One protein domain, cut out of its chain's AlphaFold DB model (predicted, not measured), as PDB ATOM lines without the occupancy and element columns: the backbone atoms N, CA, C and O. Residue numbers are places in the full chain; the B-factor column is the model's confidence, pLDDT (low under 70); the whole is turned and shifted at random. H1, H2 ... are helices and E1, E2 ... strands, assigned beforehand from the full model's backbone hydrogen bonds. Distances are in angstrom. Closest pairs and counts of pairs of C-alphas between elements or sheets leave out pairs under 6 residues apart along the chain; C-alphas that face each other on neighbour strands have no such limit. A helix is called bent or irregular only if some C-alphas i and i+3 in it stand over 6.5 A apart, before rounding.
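This is residues 158 to 238 of the 400 residues of an uncharacterized protein of Candidatus Doudnabacteria bacterium RIFCSPLOWO2_01_FULL_44_21 (UniProt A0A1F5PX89). A small twisted sheet of four strands lies between two helices, with the long H4 along one face and the shorter H3 slantwise over the other. The short helices H1 and H2 lie off the sheet, at the far end of the domain from H4. The printed part has 81 residues, in the order H1 H2 E1 E2 H3 E3 E4 H4; the sheet, E1 E2 E4 E3, is mixed, and the class is mixed, helices and strands. It is compact, with a radius of gyration of the C-alphas of 11.7 A, and rounded, spanning 31 by 26 by 20 A.

H1, residues 158 to 163, and H2, residues 169 to 172, are close but not clearly touching, the closest C-alphas, of Trp 161 and Arg 169, being 7.0 A apart. E1, residues 178 to 181, and E2, residues 186 to 190, form an antiparallel hairpin, with N 180 and O 187 at 2.8 A. E3, residues 205 to 207, and E4, residues 213 to 217, form another, with N 206 and O 215 at 2.8 A. E2 and E4 are parallel, with N 188 and O 214 at 2.7 A. H3, residues 192 to 199, and H4, residues 223 to 236, are on opposite faces, giving three layers, helix, sheet and helix, at heights over the sheet of 8.0 A and 7.9 A. Every O i to N i+4 pair is within hydrogen-bond range in H3 and H4; H1 has 0 of 2, but 2 of 3 O i to N i+3 pairs, and H2 is too short for an i+4 pair.

H1 begins at C-alpha 158 (269.761, 209.194, 212.478) and is only just irregular, with C-alphas 159 and 162 7.0 A apart. E2 is 12.8 A long, H3 10.9 A and E4 13.6 A. H4, 20.0 A, ends at C-alpha 236 (242.750, 225.220, 206.531).

The C-alphas farthest apart, of Gly 174 and Gly 238, are 32.6 A apart. The printed part has no cut, and its links between named elements are tight. Mean pLDDT of the printed part is 79.5; residues 158 to 162, 176, 202 to 203, 220 to 222 and 238 are under 70.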
ATOM      1  N   LYS A 158     269.028 207.937 212.215       54.34
ATOM      2  CA  LYS A 158     269.761 209.194 212.478       54.34
ATOM      3  C   LYS A 158     269.848 210.130 211.270       54.34
ATOM      4  O   LYS A 158     270.185 211.300 211.442       54.34
ATOM      5  N   SER A 159     269.577 209.642 210.070       59.12
ATOM      6  CA  SER A 159     269.649 210.398 208.822       59.12
ATOM      7  C   SER A 159     268.413 211.272 208.576       59.12
ATOM      8  O   SER A 159     268.487 212.226 207.812       59.12
ATOM      9  N   LEU A 160     267.311 211.014 209.293       64.50
ATOM     10  CA  LEU A 160     266.113 211.862 209.311       64.50
ATOM     11  C   LEU A 160     266.355 213.182 210.060       64.50
ATOM     12  O   LEU A 160     265.590 214.131 209.940       64.50
ATOM     13  N   TRP A 161     267.444 213.273 210.827       65.00
ATOM     14  CA  TRP A 161     267.775 214.424 211.660       65.00
ATOM     15  C   TRP A 161     267.761 215.789 210.954       65.00
ATOM     16  O   TRP A 161     267.148 216.717 211.489       65.00
ATOM     17  N   PRO A 162     268.402 215.959 209.780       69.50
ATOM     18  CA  PRO A 162     268.507 217.264 209.134       69.50
ATOM     19  C   PRO A 162     267.170 217.770 208.590       69.50
ATOM     20  O   PRO A 162     267.028 218.967 208.361       69.50
ATOM     21  N   VAL A 163     266.198 216.876 208.383       75.25
ATOM     22  CA  VAL A 163     264.901 217.220 207.791       75.25
ATOM     23  C   VAL A 163     263.819 217.501 208.831       75.25
ATOM     24  O   VAL A 163     262.790 218.056 208.476       75.25
ATOM     25  N   LEU A 164     264.045 217.182 210.110       80.62
ATOM     26  CA  LEU A 164     263.089 217.467 211.187       80.62
ATOM     27  C   LEU A 164     262.924 218.977 211.445       80.62
ATOM     28  O   LEU A 164     263.877 219.745 211.236       80.62
ATOM     29  N   PRO A 165     261.750 219.405 211.957       83.12
ATOM     30  CA  PRO A 165     261.448 220.814 212.199       83.12
ATOM     31  C   PRO A 165     262.426 221.445 213.198       83.12
ATOM     32  O   PRO A 165     262.542 220.986 214.334       83.12
ATOM     33  N   GLU A 166     263.089 222.534 212.786       80.44
ATOM     34  CA  GLU A 166     264.127 223.255 213.553       80.44
ATOM     35  C   GLU A 166     263.788 223.503 215.039       80.44
ATOM     36  O   GLU A 166     264.654 223.244 215.873       80.44
ATOM     37  N   PRO A 167     262.561 223.922 215.434       79.25
ATOM     38  CA  PRO A 167     262.262 224.205 216.843       79.25
ATOM     39  C   PRO A 167     262.278 222.969 217.750       79.25
ATOM     40  O   PRO A 167     262.467 223.091 218.961       79.25
ATOM     41  N   TYR A 168     262.050 221.791 217.167       82.00
ATOM     42  CA  TYR A 168     261.885 220.529 217.890       82.00
ATOM     43  C   TYR A 168     263.010 219.545 217.607       82.00
ATOM     44  O   TYR A 168     263.031 218.464 218.191       82.00
ATOM     45  N   ARG A 169     263.934 219.901 216.706       83.94
ATOM     46  CA  ARG A 169     264.976 219.006 216.226       83.94
ATOM     47  C   ARG A 169     265.743 218.430 217.414       83.94
ATOM     48  O   ARG A 169     265.588 217.245 217.672       83.94
ATOM     49  N   GLU A 170     266.448 219.243 218.209       81.94
ATOM     50  CA  GLU A 170     267.228 218.796 219.391       81.94
ATOM     51  C   GLU A 170     266.451 217.873 220.353       81.94
ATOM     52  O   GLU A 170     266.996 216.877 220.830       81.94
ATOM     53  N   GLN A 171     265.166 218.131 220.578       83.31
ATOM     54  CA  GLN A 171     264.296 217.358 221.469       83.31
ATOM     55  C   GLN A 171     263.858 216.009 220.875       83.31
ATOM     56  O   GLN A 171     263.477 215.102 221.619       83.31
ATOM     57  N   LEU A 172     263.908 215.864 219.551       80.19
ATOM     58  CA  LEU A 172     263.598 214.634 218.819       80.19
ATOM     59  C   LEU A 172     264.833 213.745 218.606       80.19
ATOM     60  O   LEU A 172     264.727 212.643 218.062       80.19
ATOM     61  N   LYS A 173     266.020 214.190 219.036       78.69
ATOM     62  CA  LYS A 173     267.283 213.488 218.775       78.69
ATOM     63  C   LYS A 173     267.296 212.101 219.384       78.69
ATOM     64  O   LYS A 173     267.207 211.945 220.598       78.69
ATOM     65  N   GLY A 174     267.487 211.091 218.540       70.38
ATOM     66  CA  GLY A 174     267.584 209.702 218.984       70.38
ATOM     67  C   GLY A 174     266.273 209.118 219.516       70.38
ATOM     68  O   GLY A 174     266.307 208.010 220.050       70.38
ATOM     69  N   LYS A 175     265.141 209.821 219.364       75.75
ATOM     70  CA  LYS A 175     263.813 209.274 219.658       75.75
ATOM     71  C   LYS A 175     263.363 208.346 218.516       75.75
ATOM     72  O   LYS A 175     263.680 208.624 217.357       75.75
ATOM     73  N   PRO A 176     262.649 207.245 218.813       68.69
ATOM     74  CA  PRO A 176     262.053 206.397 217.788       68.69
ATOM     75  C   PRO A 176     260.853 207.124 217.175       68.69
ATOM     76  O   PRO A 176     259.764 207.124 217.738       68.69
ATOM     77  N   ILE A 177     261.068 207.764 216.030       77.56
ATOM     78  CA  ILE A 177     260.020 208.501 215.322       77.56
ATOM     79  C   ILE A 177     259.570 207.740 214.079       77.56
ATOM     80  O   ILE A 177     260.381 207.132 213.380       77.56
ATOM     81  N   GLU A 178     258.277 207.809 213.789       83.88
ATOM     82  CA  GLU A 178     257.705 207.365 212.519       83.88
ATOM     83  C   GLU A 178     257.180 208.596 211.771       83.88
ATOM     84  O   GLU A 178     256.486 209.435 212.349       83.88
ATOM     85  N   LEU A 179     257.556 208.731 210.497       85.31
ATOM     86  CA  LEU A 179     257.129 209.829 209.632       85.31
ATOM     87  C   LEU A 179     256.060 209.322 208.674       85.31
ATOM     88  O   LEU A 179     256.309 208.426 207.871       85.31
ATOM     89  N   LEU A 180     254.876 209.917 208.747       86.19
ATOM     90  CA  LEU A 180     253.738 209.535 207.928       86.19
ATOM     91  C   LEU A 180     253.289 210.728 207.080       86.19
ATOM     92  O   LEU A 180     252.654 211.645 207.613       86.19
ATOM     93  N   PRO A 181     253.605 210.752 205.774       87.38
ATOM     94  CA  PRO A 181     253.149 211.818 204.897       87.38
ATOM     95  C   PRO A 181     251.624 211.771 204.730       87.38
ATOM     96  O   PRO A 181     251.011 210.707 204.602       87.38
ATOM     97  N   ASN A 182     251.018 212.952 204.740       86.56
ATOM     98  CA  ASN A 182     249.615 213.208 204.441       86.56
ATOM     99  C   ASN A 182     249.514 214.053 203.158       86.56
ATOM    100  O   ASN A 182     250.489 214.226 202.422       86.56
ATOM    101  N   ARG A 183     248.325 214.582 202.853       85.81
ATOM    102  CA  ARG A 183     248.104 215.370 201.629       85.81
ATOM    103  C   ARG A 183     248.764 216.742 201.702       85.81
ATOM    104  O   ARG A 183     249.269 217.222 200.682       85.81
ATOM    105  N   PHE A 184     248.723 217.358 202.882       86.56
ATOM    106  CA  PHE A 184     249.181 218.723 203.132       86.56
ATOM    107  C   PHE A 184     250.092 218.833 204.357       86.56
ATOM    108  O   PHE A 184     250.559 219.927 204.662       86.56
ATOM    109  N   SER A 185     250.385 217.731 205.046       89.81
ATOM    110  CA  SER A 185     251.343 217.690 206.153       89.81
ATOM    111  C   SER A 185     252.173 216.403 206.177       89.81
ATOM    112  O   SER A 185     251.921 215.467 205.423       89.81
ATOM    113  N   ILE A 186     253.162 216.344 207.065       89.81
ATOM    114  CA  ILE A 186     253.909 215.153 207.463       89.81
ATOM    115  C   ILE A 186     253.704 214.989 208.966       89.81
ATOM    116  O   ILE A 186     254.064 215.868 209.754       89.81
ATOM    117  N   SER A 187     253.107 213.869 209.368       90.19
ATOM    118  CA  SER A 187     252.918 213.533 210.776       90.19
ATOM    119  C   SER A 187     254.171 212.865 211.342       90.19
ATOM    120  O   SER A 187     254.595 211.828 210.841       90.19
ATOM    121  N   ILE A 188     254.719 213.429 212.413       90.56
ATOM    122  CA  ILE A 188     255.712 212.814 213.292       90.56
ATOM    123  C   ILE A 188     254.949 212.081 214.393       90.56
ATOM    124  O   ILE A 188     254.295 212.707 215.231       90.56
ATOM    125  N   VAL A 189     255.022 210.756 214.389       88.75
ATOM    126  CA  VAL A 189     254.395 209.915 215.410       88.75
ATOM    127  C   VAL A 189     255.387 209.674 216.549       88.75
ATOM    128  O   VAL A 189     256.502 209.208 216.310       88.75
ATOM    129  N   LEU A 190     254.970 209.997 217.775       87.44
ATOM    130  CA  LEU A 190     255.769 209.895 219.006       87.44
ATOM    131  C   LEU A 190     255.097 208.969 220.021       87.44
ATOM    132  O   LEU A 190     253.868 208.959 220.107       87.44
ATOM    133  N   GLU A 191     255.861 208.237 220.839       86.44
ATOM    134  CA  GLU A 191     255.263 207.532 221.979       86.44
ATOM    135  C   GLU A 191     254.670 208.541 222.969       86.44
ATOM    136  O   GLU A 191     255.122 209.685 223.089       86.44
ATOM    137  N   GLY A 192     253.661 208.109 223.729       82.44
ATOM    138  CA  GLY A 192     252.873 209.022 224.549       82.44
ATOM    139  C   GLY A 192     253.672 209.861 225.546       82.44
ATOM    140  O   GLY A 192     253.405 211.049 225.695       82.44
ATOM    141  N   LYS A 193     254.698 209.269 226.165       83.44
ATOM    142  CA  LYS A 193     255.592 209.980 227.092       83.44
ATOM    143  C   LYS A 193     256.447 211.028 226.392       83.44
ATOM    144  O   LYS A 193     256.628 212.118 226.913       83.44
ATOM    145  N   GLU A 194     256.967 210.710 225.211       84.88
ATOM    146  CA  GLU A 194     257.850 211.613 224.468       84.88
ATOM    147  C   GLU A 194     257.092 212.818 223.921       84.88
ATOM    148  O   GLU A 194     257.673 213.898 223.823       84.88
ATOM    149  N   TYR A 195     255.822 212.613 223.567       85.94
ATOM    150  CA  TYR A 195     254.895 213.666 223.176       85.94
ATOM    151  C   TYR A 195     254.582 214.596 224.358       85.94
ATOM    152  O   TYR A 195     254.748 215.810 224.250       85.94
ATOM    153  N   GLU A 196     254.193 214.031 225.506       82.88
ATOM    154  CA  GLU A 196     253.891 214.791 226.730       82.88
ATOM    155  C   GLU A 196     255.111 215.577 227.239       82.88
ATOM    156  O   GLU A 196     254.983 216.715 227.688       82.88
ATOM    157  N   GLU A 197     256.315 215.012 227.126       84.06
ATOM    158  CA  GLU A 197     257.569 215.711 227.434       84.06
ATOM    159  C   GLU A 197     257.851 216.884 226.491       84.06
ATOM    160  O   GLU A 197     258.487 217.851 226.908       84.06
ATOM    161  N   LEU A 198     257.425 216.795 225.226       83.38
ATOM    162  CA  LEU A 198     257.704 217.811 224.213       83.38
ATOM    163  C   LEU A 198     256.777 219.023 224.340       83.38
ATOM    164  O   LEU A 198     257.231 220.153 224.169       83.38
ATOM    165  N   PHE A 199     255.494 218.785 224.616       81.81
ATOM    166  CA  PHE A 199     254.472 219.834 224.596       81.81
ATOM    167  C   PHE A 199     253.936 220.221 225.970       81.81
ATOM    168  O   PHE A 199     253.344 221.289 226.102       81.81
ATOM    169  N   HIS A 200     254.186 219.403 226.993       77.56
ATOM    170  CA  HIS A 200     253.680 219.610 228.350       77.56
ATOM    171  C   HIS A 200     252.146 219.723 228.425       77.56
ATOM    172  O   HIS A 200     251.615 220.363 229.331       77.56
ATOM    173  N   ASP A 201     251.440 219.077 227.497       71.31
ATOM    174  CA  ASP A 201     249.982 219.036 227.436       71.31
ATOM    175  C   ASP A 201     249.465 217.598 227.242       71.31
ATOM    176  O   ASP A 201     250.230 216.641 227.103       71.31
ATOM    177  N   SER A 202     248.140 217.442 227.306       66.25
ATOM    178  CA  SER A 202     247.454 216.150 227.144       66.25
ATOM    179  C   SER A 202     246.807 215.984 225.764       66.25
ATOM    180  O   SER A 202     245.919 215.141 225.590       66.25
ATOM    181  N   SER A 203     247.227 216.791 224.785       69.81
ATOM    182  CA  SER A 203     246.720 216.712 223.418       69.81
ATOM    183  C   SER A 203     247.086 215.373 222.765       69.81
ATOM    184  O   SER A 203     247.988 214.647 223.193       69.81
ATOM    185  N   LEU A 204     246.314 214.995 221.743       77.69
ATOM    186  CA  LEU A 204     246.562 213.774 220.968       77.69
ATOM    187  C   LEU A 204     247.351 214.061 219.689       77.69
ATOM    188  O   LEU A 204     247.982 213.151 219.151       77.69
ATOM    189  N   GLY A 205     247.303 215.300 219.207       80.44
ATOM    190  CA  GLY A 205     248.010 215.765 218.030       80.44
ATOM    191  C   GLY A 205     248.164 217.281 218.049       80.44
ATOM    192  O   GLY A 205     247.502 217.966 218.831       80.44
ATOM    193  N   ARG A 206     249.104 217.770 217.237       82.88
ATOM    194  CA  ARG A 206     249.424 219.191 217.116       82.88
ATOM    195  C   ARG A 206     249.995 219.527 215.748       82.88
ATOM    196  O   ARG A 206     251.100 219.092 215.411       82.88
ATOM    197  N   HIS A 207     249.300 220.364 214.997       84.25
ATOM    198  CA  HIS A 207     249.830 220.991 213.796       84.25
ATOM    199  C   HIS A 207     250.740 222.180 214.143       84.25
ATOM    200  O   HIS A 207     250.413 223.011 214.994       84.25
ATOM    201  N   ILE A 208     251.898 222.284 213.487       83.38
ATOM    202  CA  ILE A 208     252.756 223.468 213.585       83.38
ATOM    203  C   ILE A 208     252.355 224.443 212.472       83.38
ATOM    204  O   ILE A 208     252.628 224.183 211.299       83.38
ATOM    205  N   HIS A 209     251.775 225.579 212.862       76.62
ATOM    206  CA  HIS A 209     251.405 226.673 211.959       76.62
ATOM    207  C   HIS A 209     252.595 227.158 211.106       76.62
ATOM    208  O   HIS A 209     253.736 227.159 211.574       76.62
ATOM    209  N   ASP A 210     252.326 227.600 209.874       78.31
ATOM    210  CA  ASP A 210     253.314 228.016 208.866       78.31
ATOM    211  C   ASP A 210     254.301 226.906 208.480       78.31
ATOM    212  O   ASP A 210     255.421 227.180 208.033       78.31
ATOM    213  N   SER A 211     253.907 225.639 208.638       85.19
ATOM    214  CA  SER A 211     254.756 224.499 208.301       85.19
ATOM    215  C   SER A 211     253.973 223.302 207.761       85.19
ATOM    216  O   SER A 211     252.744 223.240 207.814       85.19
ATOM    217  N   VAL A 212     254.703 222.314 207.243       88.31
ATOM    218  CA  VAL A 212     254.138 221.013 206.853       88.31
ATOM    219  C   VAL A 212     254.084 220.019 208.010       88.31
ATOM    220  O   VAL A 212     253.586 218.915 207.836       88.31
ATOM    221  N   TRP A 213     254.592 220.348 209.193       90.81
ATOM    222  CA  TRP A 213     254.791 219.370 210.257       90.81
ATOM    223  C   TRP A 213     253.590 219.274 211.186       90.81
ATOM    224  O   TRP A 213     253.001 220.270 211.598       90.81
ATOM    225  N   SER A 214     253.242 218.045 211.541       90.06
ATOM    226  CA  SER A 214     252.263 217.754 212.587       90.06
ATOM    227  C   SER A 214     252.830 216.700 213.522       90.06
ATOM    228  O   SER A 214     253.561 215.823 213.076       90.06
ATOM    229  N   PHE A 215     252.491 216.747 214.799       88.81
ATOM    230  CA  PHE A 215     252.845 215.719 215.770       88.81
ATOM    231  C   PHE A 215     251.612 214.926 216.144       88.81
ATOM    232  O   PHE A 215     250.539 215.501 216.290       88.81
ATOM    233  N   VAL A 216     251.754 213.613 216.297       87.56
ATOM    234  CA  VAL A 216     250.656 212.740 216.711       87.56
ATOM    235  C   VAL A 216     251.152 211.761 217.760       87.56
ATOM    236  O   VAL A 216     252.209 211.144 217.625       87.56
ATOM    237  N   LYS A 217     250.363 211.605 218.815       85.75
ATOM    238  CA  LYS A 217     250.614 210.655 219.888       85.75
ATOM    239  C   LYS A 217     250.293 209.232 219.409       85.75
ATOM    240  O   LYS A 217     249.178 208.963 218.965       85.75
ATOM    241  N   LYS A 218     251.247 208.304 219.485       81.88
ATOM    242  CA  LYS A 218     251.126 206.940 218.932       81.88
ATOM    243  C   LYS A 218     250.035 206.105 219.597       81.88
ATOM    244  O   LYS A 218     249.349 205.336 218.931       81.88
ATOM    245  N   ASP A 219     249.857 206.267 220.903       74.19
ATOM    246  CA  ASP A 219     248.806 205.623 221.693       74.19
ATOM    247  C   ASP A 219     247.451 206.347 221.595       74.19
ATOM    248  O   ASP A 219     246.494 205.965 222.277       74.19
ATOM    249  N   ALA A 220     247.317 207.355 220.722       63.44
ATOM    250  CA  ALA A 220     246.022 207.934 220.401       63.44
ATOM    251  C   ALA A 220     245.122 206.869 219.756       63.44
ATOM    252  O   ALA A 220     245.401 206.340 218.679       63.44
ATOM    253  N   SER A 221     244.005 206.558 220.410       59.12
ATOM    254  CA  SER A 221     242.937 205.764 219.815       59.12
ATOM    255  C   SER A 221     241.851 206.708 219.286       59.12
ATOM    256  O   SER A 221     241.187 207.338 220.116       59.12
ATOM    257  N   PRO A 222     241.635 206.808 217.958       66.31
ATOM    258  CA  PRO A 222     242.395 206.206 216.851       66.31
ATOM    259  C   PRO A 222     243.347 207.197 216.142       66.31
ATOM    260  O   PRO A 222     242.941 208.258 215.671       66.31
ATOM    261  N   ILE A 223     244.612 206.794 215.995       75.19
ATOM    262  CA  ILE A 223     245.712 207.579 215.408       75.19
ATOM    263  C   ILE A 223     245.401 208.141 214.012       75.19
ATOM    264  O   ILE A 223     245.781 209.265 213.696       75.19
ATOM    265  N   GLU A 224     244.666 207.394 213.182       77.25
ATOM    266  CA  GLU A 224     244.267 207.826 211.838       77.25
ATOM    267  C   GLU A 224     243.334 209.043 211.868       77.25
ATOM    268  O   GLU A 224     243.441 209.916 211.009       77.25
ATOM    269  N   GLN A 225     242.453 209.137 212.868       71.50
ATOM    270  CA  GLN A 225     241.554 210.285 213.009       71.50
ATOM    271  C   GLN A 225     242.316 211.520 213.467       71.50
ATOM    272  O   GLN A 225     242.107 212.595 212.912       71.50
ATOM    273  N   THR A 226     243.232 211.369 214.427       75.81
ATOM    274  CA  THR A 226     244.097 212.475 214.846       75.81
ATOM    275  C   THR A 226     244.935 212.974 213.673       75.81
ATOM    276  O   THR A 226     244.986 214.169 213.417       75.81
ATOM    277  N   ARG A 227     245.513 212.070 212.871       82.81
ATOM    278  CA  ARG A 227     246.239 212.452 211.651       82.81
ATOM    279  C   ARG A 227     245.363 213.211 210.655       82.81
ATOM    280  O   ARG A 227     245.811 214.209 210.104       82.81
ATOM    281  N   ALA A 228     244.130 212.757 210.432       75.56
ATOM    282  CA  ALA A 228     243.193 213.443 209.548       75.56
ATOM    283  C   ALA A 228     242.811 214.841 210.072       75.56
ATOM    284  O   ALA A 228     242.672 215.766 209.275       75.56
ATOM    285  N   HIS A 229     242.678 214.998 211.392       76.19
ATOM    286  CA  HIS A 229     242.441 216.286 212.047       76.19
ATOM    287  C   HIS A 229     243.621 217.250 211.835       76.19
ATOM    288  O   HIS A 229     243.415 218.366 211.363       76.19
ATOM    289  N   GLU A 230     244.860 216.804 212.057       80.75
ATOM    290  CA  GLU A 230     246.038 217.660 211.833       80.75
ATOM    291  C   GLU A 230     246.286 217.979 210.343       80.75
ATOM    292  O   GLU A 230     246.718 219.081 210.000       80.75
ATOM    293  N   ASP A 231     246.003 217.051 209.418       82.06
ATOM    294  CA  ASP A 231     246.068 217.322 207.968       82.06
ATOM    295  C   ASP A 231     245.003 218.346 207.538       82.06
ATOM    296  O   ASP A 231     245.258 219.163 206.651       82.06
ATOM    297  N   PHE A 232     243.837 218.363 208.200       78.44
ATOM    298  CA  PHE A 232     242.823 219.396 207.988       78.44
ATOM    299  C   PHE A 232     243.295 220.770 208.468       78.44
ATOM    300  O   PHE A 232     243.139 221.732 207.719       78.44
ATOM    301  N   HIS A 233     243.914 220.872 209.647       76.75
ATOM    302  CA  HIS A 233     244.534 222.125 210.102       76.75
ATOM    303  C   HIS A 233     245.556 222.634 209.086       76.75
ATOM    304  O   HIS A 233     245.521 223.801 208.690       76.75
ATOM    305  N   SER A 234     246.381 221.728 208.553       81.12
ATOM    306  CA  SER A 234     247.340 222.078 207.507       81.12
ATOM    307  C   SER A 234     246.675 222.574 206.215       81.12
ATOM    308  O   SER A 234     247.179 223.504 205.578       81.12
ATOM    309  N   PHE A 235     245.537 221.988 205.834       83.12
ATOM    310  CA  PHE A 235     244.726 222.458 204.710       83.12
ATOM    311  C   PHE A 235     244.112 223.841 204.983       83.12
ATOM    312  O   PHE A 235     244.177 224.718 204.121       83.12
ATOM    313  N   ALA A 236     243.524 224.036 206.164       76.50
ATOM    314  CA  ALA A 236     242.750 225.220 206.531       76.50
ATOM    315  C   ALA A 236     243.609 226.484 206.688       76.50
ATOM    316  O   ALA A 236     243.138 227.571 206.354       76.50
ATOM    317  N   GLU A 237     244.872 226.344 207.102       75.56
ATOM    318  CA  GLU A 237     245.809 227.454 207.347       75.56
ATOM    319  C   GLU A 237     245.911 228.445 206.175       75.56
ATOM    320  O   GLU A 237     246.001 229.657 206.352       75.56
ATOM    321  N   GLY A 238     245.851 227.947 204.939       69.81
ATOM    322  CA  GLY A 238     245.923 228.813 203.766       69.81
ATOM    323  C   GLY A 238     244.693 229.712 203.575       69.81
ATOM    324  O   GLY A 238     244.775 230.720 202.878       69.81
TER     325      GLY A 238